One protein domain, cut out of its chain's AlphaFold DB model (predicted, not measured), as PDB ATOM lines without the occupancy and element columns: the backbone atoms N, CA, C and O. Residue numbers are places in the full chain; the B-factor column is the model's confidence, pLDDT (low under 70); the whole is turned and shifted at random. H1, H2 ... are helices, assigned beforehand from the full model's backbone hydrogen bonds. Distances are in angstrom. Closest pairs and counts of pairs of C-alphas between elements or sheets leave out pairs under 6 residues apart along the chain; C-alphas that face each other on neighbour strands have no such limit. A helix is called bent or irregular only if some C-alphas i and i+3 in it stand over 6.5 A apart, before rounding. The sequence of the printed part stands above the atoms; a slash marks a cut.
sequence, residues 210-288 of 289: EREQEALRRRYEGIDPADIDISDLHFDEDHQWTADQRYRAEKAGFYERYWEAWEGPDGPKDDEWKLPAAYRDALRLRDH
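This is residues 210 to 288 of the 289 residues of an uncharacterized protein of Alphaproteobacteria bacterium (UniProt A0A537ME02). Five short helices are strung out loosely along an elongated shape, with H3 in the middle, H1 packed on it toward one end, and H2 and H4 near it. H4 runs away toward the other end, where a loop, of which residues 268 to 273 stick out, folds back into H5, which stays apart from H4. The printed part has 79 residues, with H1 to H5 in that order and no named strand; the class is all helix. It is only just loose, close to compact, with a radius of gyration of the C-alphas of 14.2 A and spans of 42 by 23 by 21 A.

Begin with H1, residues 210 to 219, which touches H3, residues 243 to 251, at a steep tilt of 56 degrees, the same way; their closest C-alphas, Leu 216 and Asp 244, are 6.7 A apart. H2, residues 235 to 240, is irregular, with C-alphas 236 and 239 7.8 A apart, and is close to but not clearly touching H3, with closest C-alphas Asp 238 and Arg 246 at 7.8 A. H4, residues 254 to 263, is also close to but not clearly touching H3, at a steep tilt of 63 degrees; the closest C-alphas, Ala 249 and Tyr 255, are 6.9 A apart. H5, residues 277 to 286, touches no helix. In H1, H3, H4 and H5 every O i to N i+4 pair is within hydrogen-bond range; in H2 0 of 2 are, beside 2 of 3 O i to N i+3 pairs.

Find C-alpha 210 at (8.991, 58.400, 13.540); from there H1 runs 14.0 A to C-alpha 219. H2 measures 9.9 A and H3 12.2 A. H4 runs 14.2 A from C-alpha 254 at (14.340, 78.516, 22.209), and H5 runs 14.4 A to C-alpha 286 at (2.862, 76.010, 13.476).

Look at Arg 211 and Asp 270 for the two C-alphas farthest apart, 43.1 A. The printed part has no cut; the links H1 to H2, 15 residues, and H4 to H5, 13 residues, are long. The mean pLDDT of the printed part is 76.7, and residues 262 to 288 are under 70.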
ATOM      1  N   GLU A 210       9.430  58.760  12.182       74.75
ATOM      2  CA  GLU A 210       8.991  58.400  13.540       74.75
ATOM      3  C   GLU A 210      10.144  57.782  14.343       74.75
ATOM      4  O   GLU A 210      10.295  58.068  15.528       74.75
ATOM      5  N   ARG A 211      11.017  57.003  13.686       73.06
ATOM      6  CA  ARG A 211      12.245  56.473  14.304       73.06
ATOM      7  C   ARG A 211      13.216  57.579  14.700       73.06
ATOM      8  O   ARG A 211      13.749  57.545  15.802       73.06
ATOM      9  N   GLU A 212      13.438  58.550  13.815       80.31
ATOM     10  CA  GLU A 212      14.291  59.709  14.093       80.31
ATOM     11  C   GLU A 212      13.730  60.534  15.263       80.31
ATOM     12  O   GLU A 212      14.478  60.905  16.164       80.31
ATOM     13  N   GLN A 213      12.408  60.727  15.326       80.75
ATOM     14  CA  GLN A 213      11.751  61.407  16.446       80.75
ATOM     15  C   GLN A 213      11.858  60.644  17.774       80.75
ATOM     16  O   GLN A 213      12.177  61.255  18.793       80.75
ATOM     17  N   GLU A 214      11.616  59.331  17.795       80.56
ATOM     18  CA  GLU A 214      11.722  58.528  19.022       80.56
ATOM     19  C   GLU A 214      13.180  58.424  19.502       80.56
ATOM     20  O   GLU A 214      13.442  58.506  20.701       80.56
ATOM     21  N   ALA A 215      14.149  58.335  18.583       80.12
ATOM     22  CA  ALA A 215      15.572  58.380  18.919       80.12
ATOM     23  C   ALA A 215      15.967  59.723  19.557       80.12
ATOM     24  O   ALA A 215      16.643  59.739  20.586       80.12
ATOM     25  N   LEU A 216      15.503  60.846  18.997       87.75
ATOM     26  CA  LEU A 216      15.687  62.170  19.597       87.75
ATOM     27  C   LEU A 216      15.006  62.258  20.967       87.75
ATOM     28  O   LEU A 216      15.606  62.748  21.923       87.75
ATOM     29  N   ARG A 217      13.793  61.715  21.101       86.69
ATOM     30  CA  ARG A 217      13.074  61.675  22.376       86.69
ATOM     31  C   ARG A 217      13.842  60.927  23.455       86.69
ATOM     32  O   ARG A 217      13.986  61.476  24.540       86.69
ATOM     33  N   ARG A 218      14.350  59.730  23.155       85.00
ATOM     34  CA  ARG A 218      15.189  58.952  24.081       85.00
ATOM     35  C   ARG A 218      16.487  59.679  24.415       85.00
ATOM     36  O   ARG A 218      16.868  59.740  25.576       85.00
ATOM     37  N   ARG A 219      17.150  60.279  23.417       86.38
ATOM     38  CA  ARG A 219      18.419  61.006  23.599       86.38
ATOM     39  C   ARG A 219      18.317  62.149  24.612       86.38
ATOM     40  O   ARG A 219      19.266  62.372  25.355       86.38
ATOM     41  N   TYR A 220      17.198  62.872  24.621       87.75
ATOM     42  CA  TYR A 220      16.961  63.997  25.535       87.75
ATOM     43  C   TYR A 220      16.023  63.648  26.701       87.75
ATOM     44  O   TYR A 220      15.591  64.535  27.437       87.75
ATOM     45  N   GLU A 221      15.681  62.371  26.886       90.44
ATOM     46  CA  GLU A 221      14.836  61.939  27.995       90.44
ATOM     47  C   GLU A 221      15.549  62.182  29.333       90.44
ATOM     48  O   GLU A 221      16.703  61.811  29.525       90.44
ATOM     49  N   GLY A 222      14.865  62.847  30.267       88.88
ATOM     50  CA  GLY A 222      15.415  63.163  31.589       88.88
ATOM     51  C   GLY A 222      16.414  64.326  31.636       88.88
ATOM     52  O   GLY A 222      16.847  64.679  32.731       88.88
ATOM     53  N   ILE A 223      16.752  64.947  30.500       91.56
ATOM     54  CA  ILE A 223      17.563  66.173  30.457       91.56
ATOM     55  C   ILE A 223      16.667  67.379  30.766       91.56
ATOM     56  O   ILE A 223      15.578  67.506  30.198       91.56
ATOM     57  N   ASP A 224      17.109  68.268  31.662       91.00
ATOM     58  CA  ASP A 224      16.399  69.520  31.938       91.00
ATOM     59  C   ASP A 224      16.436  70.420  30.683       91.00
ATOM     60  O   ASP A 224      17.518  70.655  30.139       91.00
ATOM     61  N   PRO A 225      15.291  70.953  30.215       90.19
ATOM     62  CA  PRO A 225      15.230  71.938  29.136       90.19
ATOM     63  C   PRO A 225      16.251  73.082  29.214       90.19
ATOM     64  O   PRO A 225      16.682  73.585  28.179       90.19
ATOM     65  N   ALA A 226      16.622  73.526  30.418       88.19
ATOM     66  CA  ALA A 226      17.600  74.594  30.609       88.19
ATOM     67  C   ALA A 226      19.045  74.174  30.286       88.19
ATOM     68  O   ALA A 226      19.848  75.044  29.948       88.19
ATOM     69  N   ASP A 227      19.348  72.877  30.348       91.88
ATOM     70  CA  ASP A 227      20.683  72.308  30.132       91.88
ATOM     71  C   ASP A 227      20.912  71.851  28.681       91.88
ATOM     72  O   ASP A 227      22.016  71.439  28.314       91.88
ATOM     73  N   ILE A 228      19.882  71.917  27.834       91.75
ATOM     74  CA  ILE A 228      20.000  71.608  26.409       91.75
ATOM     75  C   ILE A 228      20.808  72.720  25.730       91.75
ATOM     76  O   ILE A 228      20.388  73.878  25.701       91.75
ATOM     77  N   ASP A 229      21.959  72.361  25.157       91.44
ATOM     78  CA  ASP A 229      22.782  73.294  24.387       91.44
ATOM     79  C   ASP A 229      21.992  73.812  23.180       91.44
ATOM     80  O   ASP A 229      21.481  73.035  22.375       91.44
ATOM     81  N   ILE A 230      21.884  75.130  23.077       91.12
ATOM     82  CA  ILE A 230      21.228  75.856  21.983       91.12
ATOM     83  C   ILE A 230      22.147  76.941  21.412       91.12
ATOM     84  O   ILE A 230      21.691  77.831  20.698       91.12
ATOM     85  N   SER A 231      23.435  76.915  21.764       88.00
ATOM     86  CA  SER A 231      24.390  77.964  21.398       88.00
ATOM     87  C   SER A 231      24.691  78.020  19.899       88.00
ATOM     88  O   SER A 231      25.060  79.077  19.395       88.00
ATOM     89  N   ASP A 232      24.492  76.906  19.192       88.94
ATOM     90  CA  ASP A 232      24.609  76.774  17.738       88.94
ATOM     91  C   ASP A 232      23.316  77.128  16.981       88.94
ATOM     92  O   ASP A 232      23.296  77.067  15.752       88.94
ATOM     93  N   LEU A 233      22.225  77.459  17.682       89.25
ATOM     94  CA  LEU A 233      20.935  77.735  17.058       89.25
ATOM     95  C   LEU A 233      20.783  79.222  16.729       89.25
ATOM     96  O   LEU A 233      20.689  80.079  17.611       89.25
ATOM     97  N   HIS A 234      20.673  79.512  15.435       85.00
ATOM     98  CA  HIS A 234      20.408  80.845  14.906       85.00
ATOM     99  C   HIS A 234      19.082  80.852  14.139       85.00
ATOM    100  O   HIS A 234      18.879  80.056  13.223       85.00
ATOM    101  N   PHE A 235      18.138  81.699  14.572       81.88
ATOM    102  CA  PHE A 235      16.756  81.691  14.072       81.88
ATOM    103  C   PHE A 235      16.654  82.020  12.573       81.88
ATOM    104  O   PHE A 235      15.784  81.502  11.885       81.88
ATOM    105  N   ASP A 236      17.553  82.847  12.044       78.31
ATOM    106  CA  ASP A 236      17.667  83.157  10.613       78.31
ATOM    107  C   ASP A 236      18.049  81.940   9.748       78.31
ATOM    108  O   ASP A 236      17.827  81.946   8.534       78.31
ATOM    109  N   GLU A 237      18.543  80.867  10.366       84.00
ATOM    110  CA  GLU A 237      18.929  79.612   9.719       84.00
ATOM    111  C   GLU A 237      17.937  78.459   9.977       84.00
ATOM    112  O   GLU A 237      18.200  77.323   9.577       84.00
ATOM    113  N   ASP A 238      16.772  78.723  10.587       82.25
ATOM    114  CA  ASP A 238      15.775  77.709  10.998       82.25
ATOM    115  C   ASP A 238      15.341  76.742   9.874       82.25
ATOM    116  O   ASP A 238      15.109  75.535  10.059       82.25
ATOM    117  N   HIS A 239      15.284  77.266   8.656       82.69
ATOM    118  CA  HIS A 239      14.955  76.550   7.437       82.69
ATOM    119  C   HIS A 239      15.984  75.463   7.086       82.69
ATOM    120  O   HIS A 239      15.626  74.488   6.421       82.69
ATOM    121  N   GLN A 240      17.225  75.586   7.564       88.38
ATOM    122  CA  GLN A 240      18.323  74.637   7.339       88.38
ATOM    123  C   GLN A 240      18.572  73.710   8.528       88.38
ATOM    124  O   GLN A 240      19.378  72.787   8.416       88.38
ATOM    125  N   TRP A 241      17.879  73.918   9.649       91.31
ATOM    126  CA  TRP A 241      18.093  73.112  10.842       91.31
ATOM    127  C   TRP A 241      17.815  71.629  10.607       91.31
ATOM    128  O   TRP A 241      16.820  71.226   9.991       91.31
ATOM    129  N   THR A 242      18.700  70.816  11.176       92.06
ATOM    130  CA  THR A 242      18.529  69.368  11.302       92.06
ATOM    131  C   THR A 242      17.341  69.023  12.207       92.06
ATOM    132  O   THR A 242      16.835  69.864  12.956       92.06
ATOM    133  N   ALA A 243      16.895  67.764  12.165       87.31
ATOM    134  CA  ALA A 243      15.854  67.273  13.070       87.31
ATOM    135  C   ALA A 243      16.255  67.441  14.549       87.31
ATOM    136  O   ALA A 243      15.438  67.881  15.353       87.31
ATOM    137  N   ASP A 244      17.525  67.187  14.883       92.00
ATOM    138  CA  ASP A 244      18.074  67.386  16.229       92.00
ATOM    139  C   ASP A 244      18.048  68.858  16.664       92.00
ATOM    140  O   ASP A 244      17.576  69.160  17.755       92.00
ATOM    141  N   GLN A 245      18.480  69.784  15.802       92.50
ATOM    142  CA  GLN A 245      18.461  71.222  16.099       92.50
ATOM    143  C   GLN A 245      17.039  71.742  16.337       92.50
ATOM    144  O   GLN A 245      16.805  72.476  17.294       92.50
ATOM    145  N   ARG A 246      16.069  71.307  15.521       91.81
ATOM    146  CA  ARG A 246      14.650  71.643  15.725       91.81
ATOM    147  C   ARG A 246      14.114  71.077  17.036       91.81
ATOM    148  O   ARG A 246      13.438  71.789  17.770       91.81
ATOM    149  N   TYR A 247      14.461  69.830  17.343       91.69
ATOM    150  CA  TYR A 247      14.046  69.173  18.577       91.69
ATOM    151  C   TYR A 247      14.614  69.874  19.816       91.69
ATOM    152  O   TYR A 247      13.879  70.144  20.767       91.69
ATOM    153  N   ARG A 248      15.907  70.228  19.797       93.62
ATOM    154  CA  ARG A 248      16.552  71.017  20.857       93.62
ATOM    155  C   ARG A 248      15.910  72.391  21.007       93.62
ATOM    156  O   ARG A 248      15.635  72.795  22.133       93.62
ATOM    157  N   ALA A 249      15.621  73.075  19.898       90.62
ATOM    158  CA  ALA A 249      14.964  74.378  19.916       90.62
ATOM    159  C   ALA A 249      13.597  74.324  20.611       90.62
ATOM    160  O   ALA A 249      13.305  75.143  21.482       90.62
ATOM    161  N   GLU A 250      12.776  73.334  20.258       89.06
ATOM    162  CA  GLU A 250      11.461  73.124  20.861       89.06
ATOM    163  C   GLU A 250      11.587  72.772  22.348       89.06
ATOM    164  O   GLU A 250      10.989  73.429  23.203       89.06
ATOM    165  N   LYS A 251      12.424  71.782  22.685       89.81
ATOM    166  CA  LYS A 251      12.587  71.315  24.065       89.81
ATOM    167  C   LYS A 251      13.159  72.365  25.004       89.81
ATOM    168  O   LYS A 251      12.719  72.418  26.148       89.81
ATOM    169  N   ALA A 252      14.097  73.185  24.542       90.94
ATOM    170  CA  ALA A 252      14.726  74.232  25.343       90.94
ATOM    171  C   ALA A 252      13.885  75.519  25.445       90.94
ATOM    172  O   ALA A 252      14.309  76.479  26.097       90.94
ATOM    173  N   GLY A 253      12.722  75.581  24.778       88.00
ATOM    174  CA  GLY A 253      11.920  76.804  24.680       88.00
ATOM    175  C   GLY A 253      12.646  77.926  23.927       88.00
ATOM    176  O   GLY A 253      12.474  79.101  24.252       88.00
ATOM    177  N   PHE A 254      13.490  77.577  22.947       87.19
ATOM    178  CA  PHE A 254      14.340  78.516  22.209       87.19
ATOM    179  C   PHE A 254      13.533  79.668  21.611       87.19
ATOM    180  O   PHE A 254      13.910  80.824  21.769       87.19
ATOM    181  N   TYR A 255      12.407  79.368  20.962       80.62
ATOM    182  CA  TYR A 255      11.597  80.384  20.295       80.62
ATOM    183  C   TYR A 255      10.976  81.371  21.280       80.62
ATOM    184  O   TYR A 255      10.997  82.570  21.024       80.62
ATOM    185  N   GLU A 256      10.466  80.904  22.421       80.00
ATOM    186  CA  GLU A 256       9.898  81.777  23.454       80.00
ATOM    187  C   GLU A 256      10.965  82.738  23.991       80.00
ATOM    188  O   GLU A 256      10.771  83.953  23.961       80.00
ATOM    189  N   ARG A 257      12.150  82.212  24.328       77.50
ATOM    190  CA  ARG A 257      13.303  83.016  24.769       77.50
ATOM    191  C   ARG A 257      13.783  83.995  23.694       77.50
ATOM    192  O   ARG A 257      14.101  85.143  23.998       77.50
ATOM    193  N   TYR A 258      13.834  83.553  22.439       78.50
ATOM    194  CA  TYR A 258      14.229  84.385  21.305       78.50
ATOM    195  C   TYR A 258      13.250  85.549  21.114       78.50
ATOM    196  O   TYR A 258      13.677  86.695  20.983       78.50
ATOM    197  N   TRP A 259      11.940  85.286  21.161       73.56
ATOM    198  CA  TRP A 259      10.920  86.323  21.006       73.56
ATOM    199  C   TRP A 259      10.871  87.292  22.186       73.56
ATOM    200  O   TRP A 259      10.718  88.489  21.960       73.56
ATOM    201  N   GLU A 260      11.054  86.821  23.419       76.81
ATOM    202  CA  GLU A 260      11.170  87.697  24.592       76.81
ATOM    203  C   GLU A 260      12.374  88.642  24.484       76.81
ATOM    204  O   GLU A 260      12.253  89.835  24.766       76.81
ATOM    205  N   ALA A 261      13.525  88.140  24.025       72.81
ATOM    206  CA  ALA A 261      14.704  88.967  23.780       72.81
ATOM    207  C   ALA A 261      14.474  89.973  22.638       72.81
ATOM    208  O   ALA A 261      14.904  91.125  22.718       72.81
ATOM    209  N   TRP A 262      13.760  89.552  21.593       68.88
ATOM    210  CA  TRP A 262      13.454  90.369  20.423       68.88
ATOM    211  C   TRP A 262      12.422  91.475  20.701       68.88
ATOM    212  O   TRP A 262      12.539  92.573  20.163       68.88
ATOM    213  N   GLU A 263      11.426  91.218  21.556       69.50
ATOM    214  CA  GLU A 263      10.425  92.202  22.011       69.50
ATOM    215  C   GLU A 263      10.917  93.035  23.218       69.50
ATOM    216  O   GLU A 263      10.297  94.036  23.593       69.50
ATOM    217  N   GLY A 264      12.040  92.638  23.819       68.12
ATOM    218  CA  GLY A 264      12.662  93.285  24.964       68.12
ATOM    219  C   GLY A 264      13.364  94.617  24.648       68.12
ATOM    220  O   GLY A 264      13.492  95.032  23.495       68.12
ATOM    221  N   PRO A 265      13.861  95.321  25.681       65.38
ATOM    222  CA  PRO A 265      14.485  96.644  25.545       65.38
ATOM    223  C   PRO A 265      15.753  96.671  24.667       65.38
ATOM    224  O   PRO A 265      16.102  97.739  24.143       65.38
ATOM    225  N   ASP A 266      16.393  95.511  24.495       65.56
ATOM    226  CA  ASP A 266      17.592  95.286  23.676       65.56
ATOM    227  C   ASP A 266      17.280  94.701  22.282       65.56
ATOM    228  O   ASP A 266      18.196  94.444  21.501       65.56
ATOM    229  N   GLY A 267      15.998  94.521  21.945       64.31
ATOM    230  CA  GLY A 267      15.558  94.062  20.631       64.31
ATOM    231  C   GLY A 267      15.870  95.057  19.498       64.31
ATOM    232  O   GLY A 267      16.101  96.250  19.746       64.31
ATOM    233  N   PRO A 268      15.878  94.605  18.229       62.88
ATOM    234  CA  PRO A 268      16.178  95.462  17.085       62.88
ATOM    235  C   PRO A 268      15.169  96.617  16.974       62.88
ATOM    236  O   PRO A 268      13.955  96.421  16.903       62.88
ATOM    237  N   LYS A 269      15.687  97.852  16.967       59.94
ATOM    238  CA  LYS A 269      14.874  99.085  17.000       59.94
ATOM    239  C   LYS A 269      14.437  99.574  15.620       59.94
ATOM    240  O   LYS A 269      13.525 100.397  15.544       59.94
ATOM    241  N   ASP A 270      15.046  99.048  14.562       58.88
ATOM    242  CA  ASP A 270      14.768  99.438  13.184       58.88
ATOM    243  C   ASP A 270      13.610  98.618  12.600       58.88
ATOM    244  O   ASP A 270      13.620  97.386  12.617       58.88
ATOM    245  N   ASP A 271      12.609  99.313  12.047       56.69
ATOM    246  CA  ASP A 271      11.414  98.708  11.434       56.69
ATOM    247  C   ASP A 271      11.730  97.841  10.198       56.69
ATOM    248  O   ASP A 271      10.898  97.036   9.788       56.69
ATOM    249  N   GLU A 272      12.932  97.963   9.627       48.84
ATOM    250  CA  GLU A 272      13.407  97.180   8.476       48.84
ATOM    251  C   GLU A 272      13.633  95.695   8.813       48.84
ATOM    252  O   GLU A 272      13.473  94.832   7.952       48.84
ATOM    253  N   TRP A 273      13.925  95.388  10.080       51.03
ATOM    254  CA  TRP A 273      14.187  94.027  10.567       51.03
ATOM    255  C   TRP A 273      12.995  93.421  11.316       51.03
ATOM    256  O   TRP A 273      13.080  92.300  11.820       51.03
ATOM    257  N   LYS A 274      11.866  94.143  11.394       57.19
ATOM    258  CA  LYS A 274      10.644  93.643  12.022       57.19
ATOM    259  C   LYS A 274       9.909  92.703  11.080       57.19
ATOM    260  O   LYS A 274       9.324  93.132  10.087       57.19
ATOM    261  N   LEU A 275       9.898  91.413  11.420       57.19
ATOM    262  CA  LEU A 275       9.048  90.448  10.730       57.19
ATOM    263  C   LEU A 275       7.587  90.930  10.792       57.19
ATOM    264  O   LEU A 275       7.118  91.317  11.868       57.19
ATOM    265  N   PRO A 276       6.847  90.918   9.668       59.16
ATOM    266  CA  PRO A 276       5.439  91.289   9.676       59.16
ATOM    267  C   PRO A 276       4.673  90.453  10.707       59.16
ATOM    268  O   PRO A 276       4.845  89.236  10.758       59.16
ATOM    269  N   ALA A 277       3.791  91.077  11.494       57.50
ATOM    270  CA  ALA A 277       3.035  90.398  12.559       57.50
ATOM    271  C   ALA A 277       2.308  89.125  12.076       57.50
ATOM    272  O   ALA A 277       2.218  88.148  12.808       57.50
ATOM    273  N   ALA A 278       1.883  89.090  10.808       53.66
ATOM    274  CA  ALA A 278       1.277  87.917  10.183       53.66
ATOM    275  C   ALA A 278       2.233  86.714  10.044       53.66
ATOM    276  O   ALA A 278       1.793  85.574  10.157       53.66
ATOM    277  N   TYR A 279       3.528  86.950   9.812       59.88
ATOM    278  CA  TYR A 279       4.547  85.898   9.762       59.88
ATOM    279  C   TYR A 279       4.860  85.377  11.174       59.88
ATOM    280  O   TYR A 279       4.927  84.171  11.383       59.88
ATOM    281  N   ARG A 280       4.925  86.283  12.162       59.47
ATOM    282  CA  ARG A 280       5.051  85.951  13.593       59.47
ATOM    283  C   ARG A 280       3.896  85.072  14.086       59.47
ATOM    284  O   ARG A 280       4.124  84.060  14.741       59.47
ATOM    285  N   ASP A 281       2.662  85.442  13.754       63.38
ATOM    286  CA  ASP A 281       1.466  84.733  14.217       63.38
ATOM    287  C   ASP A 281       1.284  83.385  13.489       63.38
ATOM    288  O   ASP A 281       0.866  82.406  14.103       63.38
ATOM    289  N   ALA A 282       1.660  83.292  12.206       60.62
ATOM    290  CA  ALA A 282       1.648  82.035  11.451       60.62
ATOM    291  C   ALA A 282       2.686  81.018  11.957       60.62
ATOM    292  O   ALA A 282       2.417  79.818  11.932       60.62
ATOM    293  N   LEU A 283       3.844  81.483  12.433       60.50
ATOM    294  CA  LEU A 283       4.865  80.623  13.034       60.50
ATOM    295  C   LEU A 283       4.446  80.133  14.425       60.50
ATOM    296  O   LEU A 283       4.481  78.932  14.659       60.50
ATOM    297  N   ARG A 284       3.880  81.006  15.277       61.59
ATOM    298  CA  ARG A 284       3.282  80.595  16.568       61.59
ATOM    299  C   ARG A 284       2.179  79.540  16.413       61.59
ATOM    300  O   ARG A 284       1.988  78.710  17.292       61.59
ATOM    301  N   LEU A 285       1.434  79.571  15.304       53.41
ATOM    302  CA  LEU A 285       0.396  78.578  14.998       53.41
ATOM    303  C   LEU A 285       0.957  77.241  14.488       53.41
ATOM    304  O   LEU A 285       0.270  76.229  14.598       53.41
ATOM    305  N   ARG A 286       2.175  77.226  13.935       55.12
ATOM    306  CA  ARG A 286       2.862  76.010  13.476       55.12
ATOM    307  C   ARG A 286       3.446  75.198  14.642       55.12
ATOM    308  O   ARG A 286       3.600  73.995  14.490       55.12
ATOM    309  N   ASP A 287       3.685  75.848  15.782       50.38
ATOM    310  CA  ASP A 287       4.278  75.271  16.999       50.38
ATOM    311  C   ASP A 287       3.235  74.705  17.998       50.38
ATOM    312  O   ASP A 287       3.587  74.177  19.051       50.38
ATOM    313  N   HIS A 288       1.933  74.823  17.703       42.72
ATOM    314  CA  HIS A 288       0.830  74.395  18.584       42.72
ATOM    315  C   HIS A 288      -0.089  73.311  17.982       42.72
ATOM    316  O   HIS A 288      -1.206  73.115  18.472       42.72
TER     317      HIS A 288